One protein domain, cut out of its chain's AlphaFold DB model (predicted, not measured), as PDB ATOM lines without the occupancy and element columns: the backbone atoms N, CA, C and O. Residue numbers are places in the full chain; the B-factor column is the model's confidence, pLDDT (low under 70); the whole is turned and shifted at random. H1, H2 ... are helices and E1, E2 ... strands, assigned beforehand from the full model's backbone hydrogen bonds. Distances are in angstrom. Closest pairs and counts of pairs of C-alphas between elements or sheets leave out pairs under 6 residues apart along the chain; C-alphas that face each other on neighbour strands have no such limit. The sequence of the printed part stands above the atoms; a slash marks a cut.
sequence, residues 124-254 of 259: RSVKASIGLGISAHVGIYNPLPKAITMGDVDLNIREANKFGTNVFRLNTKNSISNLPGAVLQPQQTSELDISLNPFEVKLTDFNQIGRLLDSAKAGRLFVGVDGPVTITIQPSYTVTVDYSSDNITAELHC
ATOM      1  N   ARG A 124     -37.207 -47.063   7.548       93.88
ATOM      2  CA  ARG A 124     -36.300 -48.224   7.582       93.88
ATOM      3  C   ARG A 124     -35.890 -48.706   6.200       93.88
ATOM      4  O   ARG A 124     -34.775 -49.183   6.011       93.88
ATOM      5  N   SER A 125     -36.801 -48.615   5.238       93.69
ATOM      6  CA  SER A 125     -36.570 -49.120   3.889       93.69
ATOM      7  C   SER A 125     -37.313 -48.304   2.850       93.69
ATOM      8  O   SER A 125     -38.416 -47.813   3.095       93.69
ATOM      9  N   VAL A 126     -36.714 -48.202   1.667       93.75
ATOM     10  CA  VAL A 126     -37.338 -47.601   0.487       93.75
ATOM     11  C   VAL A 126     -37.149 -48.547  -0.692       93.75
ATOM     12  O   VAL A 126     -36.038 -48.730  -1.177       93.75
ATOM     13  N   LYS A 127     -38.227 -49.151  -1.184       94.19
ATOM     14  CA  LYS A 127     -38.186 -49.998  -2.379       94.19
ATOM     15  C   LYS A 127     -38.793 -49.244  -3.544       94.19
ATOM     16  O   LYS A 127     -39.961 -48.887  -3.490       94.19
ATOM     17  N   ALA A 128     -38.026 -48.996  -4.592       91.31
ATOM     18  CA  ALA A 128     -38.534 -48.406  -5.821       91.31
ATOM     19  C   ALA A 128     -38.845 -49.512  -6.834       91.31
ATOM     20  O   ALA A 128     -38.013 -50.383  -7.086       91.31
ATOM     21  N   SER A 129     -40.022 -49.452  -7.447       90.25
ATOM     22  CA  SER A 129     -40.450 -50.361  -8.507       90.25
ATOM     23  C   SER A 129     -40.617 -49.576  -9.806       90.25
ATOM     24  O   SER A 129     -41.411 -48.638  -9.869       90.25
ATOM     25  N   ILE A 130     -39.869 -49.954 -10.847       85.50
ATOM     26  CA  ILE A 130     -39.898 -49.326 -12.175       85.50
ATOM     27  C   ILE A 130     -40.481 -50.322 -13.181       85.50
ATOM     28  O   ILE A 130     -39.812 -51.275 -13.582       85.50
ATOM     29  N   GLY A 131     -41.726 -50.098 -13.600       85.44
ATOM     30  CA  GLY A 131     -42.441 -50.905 -14.594       85.44
ATOM     31  C   GLY A 131     -43.196 -50.029 -15.596       85.44
ATOM     32  O   GLY A 131     -42.635 -49.084 -16.138       85.44
ATOM     33  N   LEU A 132     -44.483 -50.319 -15.822       83.50
ATOM     34  CA  LEU A 132     -45.377 -49.442 -16.604       83.50
ATOM     35  C   LEU A 132     -45.627 -48.080 -15.923       83.50
ATOM     36  O   LEU A 132     -46.111 -47.148 -16.556       83.50
ATOM     37  N   GLY A 133     -45.291 -47.976 -14.639       86.19
ATOM     38  CA  GLY A 133     -45.228 -46.747 -13.862       86.19
ATOM     39  C   GLY A 133     -44.105 -46.844 -12.832       86.19
ATOM     40  O   GLY A 133     -43.359 -47.829 -12.812       86.19
ATOM     41  N   ILE A 134     -43.991 -45.827 -11.982       86.06
ATOM     42  CA  ILE A 134     -42.997 -45.785 -10.909       86.06
ATOM     43  C   ILE A 134     -43.741 -45.736  -9.577       86.06
ATOM     44  O   ILE A 134     -44.545 -44.834  -9.341       86.06
ATOM     45  N   SER A 135     -43.478 -46.707  -8.710       90.88
ATOM     46  CA  SER A 135     -43.991 -46.727  -7.340       90.88
ATOM     47  C   SER A 135     -42.850 -46.864  -6.341       90.88
ATOM     48  O   SER A 135     -41.787 -47.398  -6.656       90.88
ATOM     49  N   ALA A 136     -43.070 -46.369  -5.130       92.12
ATOM     50  CA  ALA A 136     -42.191 -46.565  -3.993       92.12
ATOM     51  C   ALA A 136     -42.954 -47.273  -2.870       92.12
ATOM     52  O   ALA A 136     -44.067 -46.881  -2.543       92.12
ATOM     53  N   HIS A 137     -42.346 -48.289  -2.276       93.38
ATOM     54  CA  HIS A 137     -42.810 -48.962  -1.070       93.38
ATOM     55  C   HIS A 137     -41.901 -48.518   0.075       93.38
ATOM     56  O   HIS A 137     -40.692 -48.763   0.039       93.38
ATOM     57  N   VAL A 138     -42.448 -47.801   1.050       94.06
ATOM     58  CA  VAL A 138     -41.678 -47.223   2.155       94.06
ATOM     59  C   VAL A 138     -42.041 -47.933   3.450       94.06
ATOM     60  O   VAL A 138     -43.189 -47.883   3.886       94.06
ATOM     61  N   GLY A 139     -41.044 -48.544   4.089       95.56
ATOM     62  CA  GLY A 139     -41.189 -49.153   5.406       95.56
ATOM     63  C   GLY A 139     -40.996 -48.095   6.487       95.56
ATOM     64  O   GLY A 139     -39.871 -47.637   6.712       95.56
ATOM     65  N   ILE A 140     -42.076 -47.702   7.164       95.56
ATOM     66  CA  ILE A 140     -42.058 -46.686   8.224       95.56
ATOM     67  C   ILE A 140     -42.287 -47.344   9.579       95.56
ATOM     68  O   ILE A 140     -43.304 -47.990   9.807       95.56
ATOM     69  N   TYR A 141     -41.349 -47.159  10.501       96.06
ATOM     70  CA  TYR A 141     -41.466 -47.594  11.884       96.06
ATOM     71  C   TYR A 141     -41.963 -46.454  12.766       96.06
ATOM     72  O   TYR A 141     -41.341 -45.396  12.823       96.06
ATOM     73  N   ASN A 142     -43.049 -46.681  13.500       95.50
ATOM     74  CA  ASN A 142     -43.526 -45.739  14.504       95.50
ATOM     75  C   ASN A 142     -42.839 -46.017  15.856       95.50
ATOM     76  O   ASN A 142     -43.183 -47.000  16.517       95.50
ATOM     77  N   PRO A 143     -41.901 -45.166  16.316       93.69
ATOM     78  CA  PRO A 143     -41.207 -45.392  17.578       93.69
ATOM     79  C   PRO A 143     -42.050 -44.990  18.796       93.69
ATOM     80  O   PRO A 143     -41.676 -45.302  19.925       93.69
ATOM     81  N   LEU A 144     -43.165 -44.281  18.602       92.00
ATOM     82  CA  LEU A 144     -43.972 -43.753  19.693       92.00
ATOM     83  C   LEU A 144     -44.839 -44.852  20.329       92.00
ATOM     84  O   LEU A 144     -45.273 -45.783  19.651       92.00
ATOM     85  N   PRO A 145     -45.179 -44.721  21.626       89.69
ATOM     86  CA  PRO A 145     -46.098 -45.636  22.308       89.69
ATOM     87  C   PRO A 145     -47.569 -45.426  21.906       89.69
ATOM     88  O   PRO A 145     -48.460 -46.055  22.472       89.69
ATOM     89  N   LYS A 146     -47.844 -44.531  20.948       91.31
ATOM     90  CA  LYS A 146     -49.178 -44.225  20.425       91.31
ATOM     91  C   LYS A 146     -49.196 -44.297  18.910       91.31
ATOM     92  O   LYS A 146     -48.174 -44.087  18.263       91.31
ATOM     93  N   ALA A 147     -50.375 -44.588  18.367       93.69
ATOM     94  CA  ALA A 147     -50.583 -44.580  16.933       93.69
ATOM     95  C   ALA A 147     -50.362 -43.168  16.376       93.69
ATOM     96  O   ALA A 147     -50.731 -42.169  17.009       93.69
ATOM     97  N   ILE A 148     -49.772 -43.107  15.187       94.94
ATOM     98  CA  ILE A 148     -49.614 -41.870  14.426       94.94
ATOM     99  C   ILE A 148     -50.343 -41.997  13.104       94.94
ATOM    100  O   ILE A 148     -50.286 -43.032  12.452       94.94
ATOM    101  N   THR A 149     -51.018 -40.937  12.705       95.31
ATOM    102  CA  THR A 149     -51.592 -40.808  11.375       95.31
ATOM    103  C   THR A 149     -50.609 -40.033  10.510       95.31
ATOM    104  O   THR A 149     -50.193 -38.938  10.883       95.31
ATOM    105  N   MET A 150     -50.224 -40.584   9.367       94.81
ATOM    106  CA  MET A 150     -49.384 -39.895   8.393       94.81
ATOM    107  C   MET A 150     -50.180 -38.776   7.724       94.81
ATOM    108  O   MET A 150     -51.319 -38.977   7.307       94.81
ATOM    109  N   GLY A 151     -49.582 -37.595   7.643       94.06
ATOM    110  CA  GLY A 151     -50.068 -36.470   6.859       94.06
ATOM    111  C   GLY A 151     -49.300 -36.354   5.545       94.06
ATOM    112  O   GLY A 151     -48.989 -37.354   4.900       94.06
ATOM    113  N   ASP A 152     -48.989 -35.118   5.166       93.81
ATOM    114  CA  ASP A 152     -48.182 -34.828   3.987       93.81
ATOM    115  C   ASP A 152     -46.734 -35.307   4.149       93.81
ATOM    116  O   ASP A 152     -46.108 -35.090   5.186       93.81
ATOM    117  N   VAL A 153     -46.176 -35.906   3.102       93.69
ATOM    118  CA  VAL A 153     -44.767 -36.300   3.026       93.69
ATOM    119  C   VAL A 153     -44.147 -35.649   1.798       93.69
ATOM    120  O   VAL A 153     -44.708 -35.713   0.705       93.69
ATOM    121  N   ASP A 154     -42.997 -35.011   1.989       94.56
ATOM    122  CA  ASP A 154     -42.231 -34.364   0.932       94.56
ATOM    123  C   ASP A 154     -40.736 -34.639   1.139       94.56
ATOM    124  O   ASP A 154     -40.034 -33.885   1.806       94.56
ATOM    125  N   LEU A 155     -40.258 -35.772   0.623       95.12
ATOM    126  CA  LEU A 155     -38.904 -36.273   0.864       95.12
ATOM    127  C   LEU A 155     -38.081 -36.305  -0.419       95.12
ATOM    128  O   LEU A 155     -38.541 -36.782  -1.454       95.12
ATOM    129  N   ASN A 156     -36.828 -35.873  -0.338       95.62
ATOM    130  CA  ASN A 156     -35.802 -36.124  -1.339       95.62
ATOM    131  C   ASN A 156     -35.108 -37.448  -1.025       95.62
ATOM    132  O   ASN A 156     -34.668 -37.662   0.105       95.62
ATOM    133  N   ILE A 157     -34.978 -38.312  -2.030       94.44
ATOM    134  CA  ILE A 157     -34.238 -39.570  -1.941       94.44
ATOM    135  C   ILE A 157     -32.963 -39.420  -2.757       94.44
ATOM    136  O   ILE A 157     -33.019 -39.200  -3.967       94.44
ATOM    137  N   ARG A 158     -31.806 -39.524  -2.110       95.12
ATOM    138  CA  ARG A 158     -30.494 -39.207  -2.688       95.12
ATOM    139  C   ARG A 158     -29.575 -40.421  -2.712       95.12
ATOM    140  O   ARG A 158     -29.621 -41.257  -1.816       95.12
ATOM    141  N   GLU A 159     -28.732 -40.509  -3.735       93.00
ATOM    142  CA  GLU A 159     -27.760 -41.596  -3.911       93.00
ATOM    143  C   GLU A 159     -26.745 -41.607  -2.752       93.00
ATOM    144  O   GLU A 159     -26.175 -40.569  -2.417       93.00
ATOM    145  N   ALA A 160     -26.498 -42.783  -2.164       91.12
ATOM    146  CA  ALA A 160     -25.562 -43.049  -1.065       91.12
ATOM    147  C   ALA A 160     -25.898 -42.397   0.294       91.12
ATOM    148  O   ALA A 160     -25.918 -43.091   1.306       91.12
ATOM    149  N   ASN A 161     -26.136 -41.084   0.348       93.81
ATOM    150  CA  ASN A 161     -26.402 -40.327   1.579       93.81
ATOM    151  C   ASN A 161     -27.178 -39.028   1.296       93.81
ATOM    152  O   ASN A 161     -27.459 -38.696   0.143       93.81
ATOM    153  N   LYS A 162     -27.529 -38.264   2.341       93.88
ATOM    154  CA  LYS A 162     -28.374 -37.057   2.221       93.88
ATOM    155  C   LYS A 162     -27.723 -35.879   1.488       93.88
ATOM    156  O   LYS A 162     -28.385 -34.887   1.204       93.88
ATOM    157  N   PHE A 163     -26.430 -35.954   1.192       95.38
ATOM    158  CA  PHE A 163     -25.709 -34.954   0.403       95.38
ATOM    159  C   PHE A 163     -25.497 -35.399  -1.048       95.38
ATOM    160  O   PHE A 163     -24.957 -34.636  -1.848       95.38
ATOM    161  N   GLY A 164     -25.916 -36.618  -1.396       93.25
ATOM    162  CA  GLY A 164     -25.796 -37.158  -2.739       93.25
ATOM    163  C   GLY A 164     -26.743 -36.519  -3.755       93.25
ATOM    164  O   GLY A 164     -27.582 -35.656  -3.454       93.25
ATOM    165  N   THR A 165     -26.617 -36.986  -4.996       92.44
ATOM    166  CA  THR A 165     -27.490 -36.580  -6.098       92.44
ATOM    167  C   THR A 165     -28.909 -37.064  -5.841       92.44
ATOM    168  O   THR A 165     -29.124 -38.231  -5.514       92.44
ATOM    169  N   ASN A 166     -29.885 -36.172  -6.007       92.69
ATOM    170  CA  ASN A 166     -31.293 -36.528  -5.879       92.69
ATOM    171  C   ASN A 166     -31.683 -37.540  -6.965       92.69
ATOM    172  O   ASN A 166     -31.453 -37.292  -8.146       92.69
ATOM    173  N   VAL A 167     -32.255 -38.665  -6.554       90.25
ATOM    174  CA  VAL A 167     -32.720 -39.747  -7.428       90.25
ATOM    175  C   VAL A 167     -34.196 -39.532  -7.750       90.25
ATOM    176  O   VAL A 167     -34.589 -39.486  -8.915       90.25
ATOM    177  N   PHE A 168     -35.020 -39.339  -6.720       90.69
ATOM    178  CA  PHE A 168     -36.436 -39.017  -6.865       90.69
ATOM    179  C   PHE A 168     -36.966 -38.293  -5.629       90.69
ATOM    180  O   PHE A 168     -36.350 -38.304  -4.563       90.69
ATOM    181  N   ARG A 169     -38.122 -37.650  -5.789       91.94
ATOM    182  CA  ARG A 169     -38.847 -36.985  -4.708       91.94
ATOM    183  C   ARG A 169     -40.131 -37.757  -4.407       91.94
ATOM    184  O   ARG A 169     -40.850 -38.125  -5.328       91.94
ATOM    185  N   LEU A 170     -40.403 -38.003  -3.132       90.88
ATOM    186  CA  LEU A 170     -41.680 -38.510  -2.640       90.88
ATOM    187  C   LEU A 170     -42.524 -37.311  -2.221       90.88
ATOM    188  O   LEU A 170     -42.245 -36.743  -1.171       90.88
ATOM    189  N   ASN A 171     -43.524 -36.911  -3.007       91.69
ATOM    190  CA  ASN A 171     -44.419 -35.817  -2.634       91.69
ATOM    191  C   ASN A 171     -45.883 -36.265  -2.642       91.69
ATOM    192  O   ASN A 171     -46.482 -36.475  -3.694       91.69
ATOM    193  N   THR A 172     -46.488 -36.362  -1.463       90.12
ATOM    194  CA  THR A 172     -47.843 -36.914  -1.333       90.12
ATOM    195  C   THR A 172     -48.949 -35.939  -1.707       90.12
ATOM    196  O   THR A 172     -50.085 -36.359  -1.899       90.12
ATOM    197  N   LYS A 173     -48.639 -34.641  -1.825       88.62
ATOM    198  CA  LYS A 173     -49.600 -33.631  -2.301       88.62
ATOM    199  C   LYS A 173     -49.822 -33.726  -3.804       88.62
ATOM    200  O   LYS A 173     -50.901 -33.397  -4.283       88.62
ATOM    201  N   ASN A 174     -48.794 -34.160  -4.530       83.19
ATOM    202  CA  ASN A 174     -48.811 -34.294  -5.985       83.19
ATOM    203  C   ASN A 174     -48.911 -35.753  -6.450       83.19
ATOM    204  O   ASN A 174     -49.055 -36.004  -7.650       83.19
ATOM    205  N   SER A 175     -48.784 -36.717  -5.534       77.69
ATOM    206  CA  SER A 175     -48.870 -38.138  -5.857       77.69
ATOM    207  C   SER A 175     -50.294 -38.549  -6.200       77.69
ATOM    208  O   SER A 175     -51.262 -38.038  -5.642       77.69
ATOM    209  N   ILE A 176     -50.415 -39.554  -7.064       73.19
ATOM    210  CA  ILE A 176     -51.708 -40.136  -7.446       73.19
ATOM    211  C   ILE A 176     -52.315 -40.932  -6.274       73.19
ATOM    212  O   ILE A 176     -53.533 -41.049  -6.154       73.19
ATOM    213  N   SER A 177     -51.471 -41.480  -5.394       72.12
ATOM    214  CA  SER A 177     -51.882 -42.226  -4.201       72.12
ATOM    215  C   SER A 177     -52.105 -41.300  -3.003       72.12
ATOM    216  O   SER A 177     -51.188 -40.593  -2.592       72.12
ATOM    217  N   ASN A 178     -53.277 -41.365  -2.373       66.94
ATOM    218  CA  ASN A 178     -53.532 -40.661  -1.116       66.94
ATOM    219  C   ASN A 178     -52.871 -41.400   0.059       66.94
ATOM    220  O   ASN A 178     -53.417 -42.374   0.568       66.94
ATOM    221  N   LEU A 179     -51.705 -40.924   0.495       75.06
ATOM    222  CA  LEU A 179     -51.078 -41.320   1.766       75.06
ATOM    223  C   LEU A 179     -51.632 -40.632   3.022       75.06
ATOM    224  O   LEU A 179     -51.588 -41.272   4.080       75.06
ATOM    225  N   PRO A 180     -52.141 -39.380   2.969       81.31
ATOM    226  CA  PRO A 180     -52.706 -38.744   4.150       81.31
ATOM    227  C   PRO A 180     -53.806 -39.609   4.770       81.31
ATOM    228  O   PRO A 180     -54.754 -40.010   4.096       81.31
ATOM    229  N   GLY A 181     -53.671 -39.903   6.061       90.06
ATOM    230  CA  GLY A 181     -54.602 -40.743   6.810       90.06
ATOM    231  C   GLY A 181     -54.087 -42.143   7.154       90.06
ATOM    232  O   GLY A 181     -54.733 -42.819   7.954       90.06
ATOM    233  N   ALA A 182     -52.941 -42.586   6.620       93.19
ATOM    234  CA  ALA A 182     -52.385 -43.895   6.974       93.19
ATOM    235  C   ALA A 182     -52.020 -43.956   8.467       93.19
ATOM    236  O   ALA A 182     -51.244 -43.137   8.955       93.19
ATOM    237  N   VAL A 183     -52.567 -44.928   9.202       95.00
ATOM    238  CA  VAL A 183     -52.333 -45.076  10.646       95.00
ATOM    239  C   VAL A 183     -51.202 -46.071  10.895       95.00
ATOM    240  O   VAL A 183     -51.324 -47.255  10.588       95.00
ATOM    241  N   LEU A 184     -50.109 -45.603  11.492       95.50
ATOM    242  CA  LEU A 184     -48.977 -46.422  11.910       95.50
ATOM    243  C   LEU A 184     -49.157 -46.831  13.371       95.50
ATOM    244  O   LEU A 184     -49.236 -45.986  14.269       95.50
ATOM    245  N   GLN A 185     -49.218 -48.137  13.613       96.25
ATOM    246  CA  GLN A 185     -49.415 -48.688  14.952       96.25
ATOM    247  C   GLN A 185     -48.168 -48.484  15.833       96.25
ATOM    248  O   GLN A 185     -47.056 -48.449  15.304       96.25
ATOM    249  N   PRO A 186     -48.319 -48.328  17.164       94.25
ATOM    250  CA  PRO A 186     -47.190 -48.148  18.076       94.25
ATOM    251  C   PRO A 186     -46.158 -49.269  17.952       94.25
ATOM    252  O   PRO A 186     -46.528 -50.441  17.973       94.25
ATOM    253  N   GLN A 187     -44.871 -48.918  17.897       94.00
ATOM    254  CA  GLN A 187     -43.752 -49.871  17.894       94.00
ATOM    255  C   GLN A 187     -43.823 -50.924  16.774       94.00
ATOM    256  O   GLN A 187     -43.326 -52.041  16.921       94.00
ATOM    257  N   GLN A 188     -44.431 -50.573  15.639       96.38
ATOM    258  CA  GLN A 188     -44.555 -51.441  14.471       96.38
ATOM    259  C   GLN A 188     -44.030 -50.749  13.215       96.38
ATOM    260  O   GLN A 188     -44.026 -49.518  13.115       96.38
ATOM    261  N   THR A 189     -43.565 -51.561  12.265       96.44
ATOM    262  CA  THR A 189     -43.267 -51.116  10.902       96.44
ATOM    263  C   THR A 189     -44.505 -51.327  10.045       96.44
ATOM    264  O   THR A 189     -45.018 -52.442   9.978       96.44
ATOM    265  N   SER A 190     -44.965 -50.264   9.393       96.19
ATOM    266  CA  SER A 190     -45.977 -50.334   8.345       96.19
ATOM    267  C   SER A 190     -45.319 -50.123   6.992       96.19
ATOM    268  O   SER A 190     -44.420 -49.293   6.856       96.19
ATOM    269  N   GLU A 191     -45.811 -50.833   5.987       94.94
ATOM    270  CA  GLU A 191     -45.436 -50.611   4.594       94.94
ATOM    271  C   GLU A 191     -46.428 -49.637   3.960       94.94
ATOM    272  O   GLU A 191     -47.643 -49.802   4.101       94.94
ATOM    273  N   LEU A 192     -45.910 -48.607   3.293       92.81
ATOM    274  CA  LEU A 192     -46.704 -47.609   2.589       92.81
ATOM    275  C   LEU A 192     -46.389 -47.631   1.098       92.81
ATOM    276  O   LEU A 192     -45.246 -47.414   0.695       92.81
ATOM    277  N   ASP A 193     -47.430 -47.810   0.289       91.94
ATOM    278  CA  ASP A 193     -47.328 -47.812  -1.164       91.94
ATOM    279  C   ASP A 193     -47.611 -46.411  -1.716       91.94
ATOM    280  O   ASP A 193     -48.696 -45.851  -1.544       91.94
ATOM    281  N   ILE A 194     -46.621 -45.845  -2.398       90.69
ATOM    282  CA  ILE A 194     -46.636 -44.492  -2.946       90.69
ATOM    283  C   ILE A 194     -46.529 -44.585  -4.465       90.69
ATOM    284  O   ILE A 194     -45.508 -44.999  -5.009       90.69
ATOM    285  N   SER A 195     -47.578 -44.177  -5.171       89.56
ATOM    286  CA  SER A 195     -47.533 -44.026  -6.627       89.56
ATOM    287  C   SER A 195     -46.888 -42.690  -6.975       89.56
ATOM    288  O   SER A 195     -47.443 -41.633  -6.665       89.56
ATOM    289  N   LEU A 196     -45.720 -42.732  -7.615       85.81
ATOM    290  CA  LEU A 196     -44.964 -41.532  -7.948       85.81
ATOM    291  C   LEU A 196     -45.442 -40.939  -9.263       85.81
ATOM    292  O   LEU A 196     -45.735 -41.646 -10.229       85.81
ATOM    293  N   ASN A 197     -45.483 -39.612  -9.306       85.50
ATOM    294  CA  ASN A 197     -45.667 -38.911 -10.558       85.50
ATOM    295  C   ASN A 197     -44.375 -39.061 -11.390       85.50
ATOM    296  O   ASN A 197     -43.301 -38.719 -10.888       85.50
ATOM    297  N   PRO A 198     -44.435 -39.529 -12.653       81.75
ATOM    298  CA  PRO A 198     -43.249 -39.661 -13.501       81.75
ATOM    299  C   PRO A 198     -42.434 -38.366 -13.627       81.75
ATOM    300  O   PRO A 198     -41.218 -38.425 -13.780       81.75
ATOM    301  N   PHE A 199     -43.076 -37.198 -13.511       81.94
ATOM    302  CA  PHE A 199     -42.402 -35.897 -13.557       81.94
ATOM    303  C   PHE A 199     -41.585 -35.569 -12.292       81.94
ATOM    304  O   PHE A 199     -40.747 -34.668 -12.325       81.94
ATOM    305  N   GLU A 200     -41.798 -36.277 -11.180       81.06
ATOM    306  CA  GLU A 200     -41.031 -36.103  -9.934       81.06
ATOM    307  C   GLU A 200     -39.762 -36.965  -9.887       81.06
ATOM    308  O   GLU A 200     -38.900 -36.789  -9.018       81.06
ATOM    309  N   VAL A 201     -39.615 -37.868 -10.853       80.75
ATOM    310  CA  VAL A 201     -38.455 -38.738 -10.991       80.75
ATOM    311  C   VAL A 201     -37.410 -38.029 -11.847       80.75
ATOM    312  O   VAL A 201     -37.553 -37.887 -13.058       80.75
ATOM    313  N   LYS A 202     -36.323 -37.578 -11.213       76.31
ATOM    314  CA  LYS A 202     -35.221 -36.864 -11.878       76.31
ATOM    315  C   LYS A 202     -34.144 -37.819 -12.393       76.31
ATOM    316  O   LYS A 202     -32.955 -37.551 -12.268       76.31
ATOM    317  N   LEU A 203     -34.554 -38.925 -13.007       75.94
ATOM    318  CA  LEU A 203     -33.646 -39.889 -13.632       75.94
ATOM    319  C   LEU A 203     -33.302 -39.455 -15.065       75.94
ATOM    320  O   LEU A 203     -33.564 -40.172 -16.026       75.94
ATOM    321  N   THR A 204     -32.763 -38.246 -15.228       76.88
ATOM    322  CA  THR A 204     -32.359 -37.736 -16.551       76.88
ATOM    323  C   THR A 204     -30.932 -38.130 -16.926       76.88
ATOM    324  O   THR A 204     -30.570 -38.061 -18.098       76.88
ATOM    325  N   ASP A 205     -30.112 -38.527 -15.951       84.94
ATOM    326  CA  ASP A 205     -28.729 -38.949 -16.173       84.94
ATOM    327  C   ASP A 205     -28.635 -40.478 -16.293       84.94
ATOM    328  O   ASP A 205     -28.733 -41.212 -15.308       84.94
ATOM    329  N   PHE A 206     -28.405 -40.968 -17.514       84.50
ATOM    330  CA  PHE A 206     -28.221 -42.396 -17.784       84.50
ATOM    331  C   PHE A 206     -27.038 -43.006 -17.025       84.50
ATOM    332  O   PHE A 206     -27.101 -44.179 -16.654       84.50
ATOM    333  N   ASN A 207     -25.985 -42.229 -16.745       88.38
ATOM    334  CA  ASN A 207     -24.859 -42.721 -15.955       88.38
ATOM    335  C   ASN A 207     -25.288 -42.968 -14.507       88.38
ATOM    336  O   ASN A 207     -24.916 -43.984 -13.922       88.38
ATOM    337  N   GLN A 208     -26.104 -42.075 -13.939       88.12
ATOM    338  CA  GLN A 208     -26.666 -42.252 -12.601       88.12
ATOM    339  C   GLN A 208     -27.555 -43.500 -12.537       88.12
ATOM    340  O   GLN A 208     -27.418 -44.293 -11.609       88.12
ATOM    341  N   ILE A 209     -28.415 -43.717 -13.538       86.56
ATOM    342  CA  ILE A 209     -29.242 -44.932 -13.624       86.56
ATOM    343  C   ILE A 209     -28.350 -46.179 -13.641       86.56
ATOM    344  O   ILE A 209     -28.577 -47.090 -12.849       86.56
ATOM    345  N   GLY A 210     -27.310 -46.202 -14.483       89.12
ATOM    346  CA  GLY A 210     -26.350 -47.309 -14.541       89.12
ATOM    347  C   GLY A 210     -25.712 -47.610 -13.181       89.12
ATOM    348  O   GLY A 210     -25.737 -48.752 -12.729       89.12
ATOM    349  N   ARG A 211     -25.246 -46.579 -12.462       90.50
ATOM    350  CA  ARG A 211     -24.665 -46.746 -11.116       90.50
ATOM    351  C   ARG A 211     -25.660 -47.283 -10.090       90.50
ATOM    352  O   ARG A 211     -25.290 -48.127  -9.270       90.50
ATOM    353  N   LEU A 212     -26.905 -46.808 -10.114       89.62
ATOM    354  CA  LEU A 212     -27.956 -47.285  -9.211       89.62
ATOM    355  C   LEU A 212     -28.293 -48.754  -9.485       89.62
ATOM    356  O   LEU A 212     -28.448 -49.527  -8.542       89.62
ATOM    357  N   LEU A 213     -28.342 -49.149 -10.760       89.50
ATOM    358  CA  LEU A 213     -28.549 -50.533 -11.180       89.50
ATOM    359  C   LEU A 213     -27.408 -51.447 -10.729       89.50
ATOM    360  O   LEU A 213     -27.668 -52.502 -10.151       89.50
ATOM    361  N   ASP A 214     -26.159 -51.034 -10.936       90.81
ATOM    362  CA  ASP A 214     -24.986 -51.795 -10.502       90.81
ATOM    363  C   ASP A 214     -24.948 -51.937  -8.972       90.81
ATOM    364  O   ASP A 214     -24.707 -53.026  -8.443       90.81
ATOM    365  N   SER A 215     -25.275 -50.863  -8.246       89.88
ATOM    366  CA  SER A 215     -25.356 -50.866  -6.777       89.88
ATOM    367  C   SER A 215     -26.481 -51.766  -6.259       89.88
ATOM    368  O   SER A 215     -26.295 -52.483  -5.271       89.88
ATOM    369  N   ALA A 216     -27.632 -51.772  -6.939       89.19
ATOM    370  CA  ALA A 216     -28.756 -52.650  -6.628       89.19
ATOM    371  C   ALA A 216     -28.413 -54.127  -6.883       89.19
ATOM    372  O   ALA A 216     -28.658 -54.960  -6.013       89.19
ATOM    373  N   LYS A 217     -27.770 -54.453  -8.016       88.00
ATOM    374  CA  LYS A 217     -27.295 -55.816  -8.332       88.00
ATOM    375  C   LYS A 217     -26.284 -56.331  -7.307       88.00
ATOM    376  O   LYS A 217     -26.274 -57.518  -6.996       88.00
ATOM    377  N   ALA A 218     -25.464 -55.440  -6.752       89.12
ATOM    378  CA  ALA A 218     -24.517 -55.766  -5.690       89.12
ATOM    379  C   ALA A 218     -25.157 -55.889  -4.289       89.12
ATOM    380  O   ALA A 218     -24.448 -56.228  -3.341       89.12
ATOM    381  N   GLY A 219     -26.453 -55.584  -4.128       86.44
ATOM    382  CA  GLY A 219     -27.136 -55.570  -2.828       86.44
ATOM    383  C   GLY A 219     -26.646 -54.466  -1.885       86.44
ATOM    384  O   GLY A 219     -26.711 -54.620  -0.669       86.44
ATOM    385  N   ARG A 220     -26.095 -53.373  -2.431       83.50
ATOM    386  CA  ARG A 220     -25.469 -52.271  -1.671       83.50
ATOM    387  C   ARG A 220     -26.131 -50.923  -1.934       83.50
ATOM    388  O   ARG A 220     -25.485 -49.883  -1.820       83.50
ATOM    389  N   LEU A 221     -27.395 -50.924  -2.342       91.69
ATOM    390  CA  LEU A 221     -28.089 -49.680  -2.610       91.69
ATOM    391  C   LEU A 221     -28.509 -49.038  -1.283       91.69
ATOM    392  O   LEU A 221     -29.461 -49.463  -0.633       91.69
ATOM    393  N   PHE A 222     -27.769 -48.006  -0.898       92.50
ATOM    394  CA  PHE A 222     -28.095 -47.141   0.226       92.50
ATOM    395  C   PHE A 222     -28.501 -45.767  -0.290       92.50
ATOM    396  O   PHE A 222     -27.946 -45.271  -1.276       92.50
ATOM    397  N   VAL A 223     -29.465 -45.151   0.386       95.25
ATOM    398  CA  VAL A 223     -29.942 -43.809   0.064       95.25
ATOM    399  C   VAL A 223     -29.922 -42.908   1.288       95.25
ATOM    400  O   VAL A 223     -30.091 -43.350   2.426       95.25
ATOM    401  N   GLY A 224     -29.725 -41.619   1.042       95.75
ATOM    402  CA  GLY A 224     -30.100 -40.584   1.991       95.75
ATOM    403  C   GLY A 224     -31.540 -40.164   1.784       95.75
ATOM    404  O   GLY A 224     -32.022 -40.133   0.651       95.75
ATOM    405  N   VAL A 225     -32.208 -39.807   2.872       95.38
ATOM    406  CA  VAL A 225     -33.574 -39.288   2.841       95.38
ATOM    407  C   VAL A 225     -33.624 -38.005   3.650       95.38
ATOM    408  O   VAL A 225     -33.174 -37.990   4.795       95.38
ATOM    409  N   ASP A 226     -34.166 -36.936   3.073       96.19
ATOM    410  CA  ASP A 226     -34.371 -35.664   3.769       96.19
ATOM    411  C   ASP A 226     -35.642 -34.944   3.309       96.19
ATOM    412  O   ASP A 226     -35.974 -34.962   2.128       96.19
ATOM    413  N   GLY A 227     -36.342 -34.293   4.235       95.06
ATOM    414  CA  GLY A 227     -37.481 -33.425   3.929       95.06
ATOM    415  C   GLY A 227     -38.596 -33.468   4.979       95.06
ATOM    416  O   GLY A 227     -38.514 -34.241   5.942       95.06
ATOM    417  N   PRO A 228     -39.625 -32.617   4.841       95.19
ATOM    418  CA  PRO A 228     -40.706 -32.549   5.812       95.19
ATOM    419  C   PRO A 228     -41.664 -33.750   5.736       95.19
ATOM    420  O   PRO A 228     -42.096 -34.187   4.669       95.19
ATOM    421  N   VAL A 229     -42.043 -34.245   6.915       93.94
ATOM    422  CA  VAL A 229     -43.043 -35.293   7.149       93.94
ATOM    423  C   VAL A 229     -44.039 -34.779   8.177       93.94
ATOM    424  O   VAL A 229     -43.681 -34.538   9.329       93.94
ATOM    425  N   THR A 230     -45.297 -34.615   7.793       94.38
ATOM    426  CA  THR A 230     -46.378 -34.311   8.728       94.38
ATOM    427  C   THR A 230     -46.901 -35.602   9.339       94.38
ATOM    428  O   THR A 230     -47.214 -36.557   8.635       94.38
ATOM    429  N   ILE A 231     -47.020 -35.629  10.662       94.31
ATOM    430  CA  ILE A 231     -47.652 -36.714  11.412       94.31
ATOM    431  C   ILE A 231     -48.647 -36.128  12.407       94.31
ATOM    432  O   ILE A 231     -48.423 -35.055  12.969       94.31
ATOM    433  N   THR A 232     -49.723 -36.855  12.665       93.25
ATOM    434  CA  THR A 232     -50.685 -36.557  13.724       93.25
ATOM    435  C   THR A 232     -50.622 -37.663  14.763       93.25
ATOM    436  O   THR A 232     -51.004 -38.799  14.499       93.25
ATOM    437  N   ILE A 233     -50.138 -37.349  15.958       91.19
ATOM    438  CA  ILE A 233     -50.155 -38.267  17.094       91.19
ATOM    439  C   ILE A 233     -51.547 -38.222  17.697       91.19
ATOM    440  O   ILE A 233     -52.051 -37.149  18.050       91.19
ATOM    441  N   GLN A 234     -52.168 -39.390  17.823       80.44
ATOM    442  CA  GLN A 234     -53.515 -39.442  18.352       80.44
ATOM    443  C   GLN A 234     -53.599 -38.878  19.781       80.44
ATOM    444  O   GLN A 234     -52.731 -39.154  20.619       80.44
ATOM    445  N   PRO A 235     -54.703 -38.178  20.087       70.62
ATOM    446  CA  PRO A 235     -55.866 -37.985  19.205       70.62
ATOM    447  C   PRO A 235     -55.867 -36.698  18.351       70.62
ATOM    448  O   PRO A 235     -56.706 -36.612  17.461       70.62
ATOM    449  N   SER A 236     -54.965 -35.727  18.541       75.62
ATOM    450  CA  SER A 236     -55.058 -34.453  17.791       75.62
ATOM    451  C   SER A 236     -53.758 -33.650  17.620       75.62
ATOM    452  O   SER A 236     -53.795 -32.523  17.129       75.62
ATOM    453  N   TYR A 237     -52.591 -34.196  17.979       84.44
ATOM    454  CA  TYR A 237     -51.342 -33.433  17.906       84.44
ATOM    455  C   TYR A 237     -50.669 -33.579  16.539       84.44
ATOM    456  O   TYR A 237     -50.020 -34.590  16.274       84.44
ATOM    457  N   THR A 238     -50.797 -32.569  15.678       88.56
ATOM    458  CA  THR A 238     -50.162 -32.549  14.351       88.56
ATOM    459  C   THR A 238     -48.839 -31.794  14.373       88.56
ATOM    460  O   THR A 238     -48.762 -30.650  14.820       88.56
ATOM    461  N   VAL A 239     -47.791 -32.415  13.839       88.69
ATOM    462  CA  VAL A 239     -46.451 -31.837  13.740       88.69
ATOM    463  C   VAL A 239     -45.829 -32.158  12.388       88.69
ATOM    464  O   VAL A 239     -45.947 -33.274  11.894       88.69
ATOM    465  N   THR A 240     -45.141 -31.178  11.804       91.69
ATOM    466  CA  THR A 240     -44.270 -31.389  10.644       91.69
ATOM    467  C   THR A 240     -42.833 -31.534  11.116       91.69
ATOM    468  O   THR A 240     -42.324 -30.704  11.869       91.69
ATOM    469  N   VAL A 241     -42.202 -32.619  10.687       89.25
ATOM    470  CA  VAL A 241     -40.859 -33.035  11.061       89.25
ATOM    471  C   VAL A 241     -39.954 -32.951   9.849       89.25
ATOM    472  O   VAL A 241     -40.167 -33.689   8.896       89.25
ATOM    473  N   ASP A 242     -38.907 -32.129   9.906       91.75
ATOM    474  CA  ASP A 242     -37.823 -32.182   8.919       91.75
ATOM    475  C   ASP A 242     -36.993 -33.445   9.166       91.75
ATOM    476  O   ASP A 242     -36.026 -33.449   9.943       91.75
ATOM    477  N   TYR A 243     -37.438 -34.558   8.589       92.88
ATOM    478  CA  TYR A 243     -36.780 -35.847   8.701       92.88
ATOM    479  C   TYR A 243     -35.475 -35.824   7.909       92.88
ATOM    480  O   TYR A 243     -35.382 -35.211   6.848       92.88
ATOM    481  N   SER A 244     -34.444 -36.469   8.445       93.81
ATOM    482  CA  SER A 244     -33.176 -36.649   7.751       93.81
ATOM    483  C   SER A 244     -32.507 -37.915   8.258       93.81
ATOM    484  O   SER A 244     -32.345 -38.075   9.468       93.81
ATOM    485  N   SER A 245     -32.127 -38.796   7.340       93.12
ATOM    486  CA  SER A 245     -31.394 -40.021   7.637       93.12
ATOM    487  C   SER A 245     -30.421 -40.352   6.513       93.12
ATOM    488  O   SER A 245     -30.647 -40.025   5.346       93.12
ATOM    489  N   ASP A 246     -29.336 -41.007   6.895       94.19
ATOM    490  CA  ASP A 246     -28.305 -41.524   6.007       94.19
ATOM    491  C   ASP A 246     -28.359 -43.059   6.024       94.19
ATOM    492  O   ASP A 246     -28.842 -43.652   6.985       94.19
ATOM    493  N   ASN A 247     -27.835 -43.704   4.981       92.06
ATOM    494  CA  ASN A 247     -27.700 -45.164   4.886       92.06
ATOM    495  C   ASN A 247     -29.014 -45.966   4.977       92.06
ATOM    496  O   ASN A 247     -29.006 -47.108   5.436       92.06
ATOM    497  N   ILE A 248     -30.137 -45.415   4.503       93.19
ATOM    498  CA  ILE A 248     -31.385 -46.181   4.419       93.19
ATOM    499  C   ILE A 248     -31.225 -47.255   3.346       93.19
ATOM    500  O   ILE A 248     -30.801 -46.967   2.224       93.19
ATOM    501  N   THR A 249     -31.565 -48.498   3.693       92.81
ATOM    502  CA  THR A 249     -31.508 -49.611   2.741       92.81
ATOM    503  C   THR A 249     -32.567 -49.402   1.668       92.81
ATOM    504  O   THR A 249     -33.750 -49.213   1.975       92.81
ATOM    505  N   ALA A 250     -32.143 -49.447   0.411       93.31
ATOM    506  CA  ALA A 250     -33.032 -49.332  -0.723       93.31
ATOM    507  C   ALA A 250     -32.973 -50.563  -1.622       93.31
ATOM    508  O   ALA A 250     -31.936 -51.197  -1.801       93.31
ATOM    509  N   GLU A 251     -34.116 -50.890  -2.213       92.69
ATOM    510  CA  GLU A 251     -34.233 -51.952  -3.207       92.69
ATOM    511  C   GLU A 251     -34.777 -51.359  -4.499       92.69
ATOM    512  O   GLU A 251     -35.655 -50.496  -4.477       92.69
ATOM    513  N   LEU A 252     -34.260 -51.826  -5.631       91.00
ATOM    514  CA  LEU A 252     -34.739 -51.428  -6.945       91.00
ATOM    515  C   LEU A 252     -35.284 -52.657  -7.668       91.00
ATOM    516  O   LEU A 252     -34.542 -53.592  -7.969       91.00
ATOM    517  N   HIS A 253     -36.581 -52.650  -7.949       90.19
ATOM    518  CA  HIS A 253     -37.252 -53.705  -8.688       90.19
ATOM    519  C   HIS A 253     -37.598 -53.227 -10.098       90.19
ATOM    520  O   HIS A 253     -38.385 -52.302 -10.277       90.19
ATOM    521  N   CYS A 254     -37.030 -53.869 -11.120       86.25
ATOM    522  CA  CYS A 254     -37.316 -53.544 -12.517       86.25
ATOM    523  C   CYS A 254     -37.478 -54.833 -13.328       86.25
ATOM    524  O   CYS A 254     -36.483 -55.419 -13.765       86.25
TER     525      CYS A 254
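Overview. This is residues 124 to 254 of the 259 residues of the protein "Hypothetical protein" of Alexandrium catenella (UniProt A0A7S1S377). One seven-stranded sheet is folded back on itself, curled like part of a barrel: the leaf of E4, E3 and E6 faces the leaf of E1, E2 and E5, and the long strand E7 is the hinge between them. A single helix, H1, packs on it at one end of the long axis, mainly on E7, and the turn of the E6 and E7 hairpin lies at the opposite end. The printed part has 131 residues with one named helix and seven named strands, in the order E1 E2 E3 E4 E5 H1 E6 E7; across the mixed sheet the order is E4 E3 E6 E7 E1 E2 E5. The class is mostly strand, and the whole is compact, with a radius of gyration of the C-alphas of 14.6 A, though elongated, spanning 47 by 26 by 23 A.

Along the chain. E7, residues 237 to 253, is the longest strand at 36.3 A and bends by 85 degrees at residue 246; its last C-alpha, 253, is at (-37.252, -53.705, -8.688). E6, residues 222 to 233, measures 29.2 A and bends by 70 degrees at residue 227. E3, residues 148 to 159, measures 28.5 A and bends by 77 degrees at residue 151. E4 is residues 166 to 171. E1, residues 124 to 130, begins with C-alpha 124 at (-36.300, -48.224, 7.582). E2 is residues 134 to 141 and E5 residues 189 to 195. H1, residues 206 to 217, measures 16.4 A.

Arrangement. E7 pairs in a staggered way. Over residues 237 to 249 it is antiparallel to E6, forming a hairpin, with N 229 and O 241 at 2.8 A. Over residues 249 to 253 it is parallel to E1, with N 128 and O 251 at 2.8 A. E3 is antiparallel to E6, with N 151 and O 230 at 2.8 A, and to the edge strand E4, with N 170 and O 155 at 2.8 A. E1 and E2 form an antiparallel hairpin, with N 137 and O 127 at 2.7 A. E2 and the edge strand E5 are antiparallel, with N 192 and O 138 at 2.9 A. The closest C-alphas of E4 and E5, Leu 170 and Ile 194, are 7.8 A apart. H1 is on the sheet at a height of 8.7 A, over E7 and slantwise to it at 50 degrees on the local plane; its closest C-alpha to E7 is that of Ala 216, 6.1 A from that of Leu 252. In H1 every O i to N i+4 pair is within hydrogen-bond range.

Size, cuts and confidence. The C-alphas farthest apart, Asn 207 and Pro 235, are 47.1 A apart. The printed part has no cut. The link from E4 to E5 is long, 17 residues, and its residues 183 to 184 pair antiparallel with residues 148 to 149 of E3. Mean pLDDT of the printed part is 89.9; residue 178 is under 70.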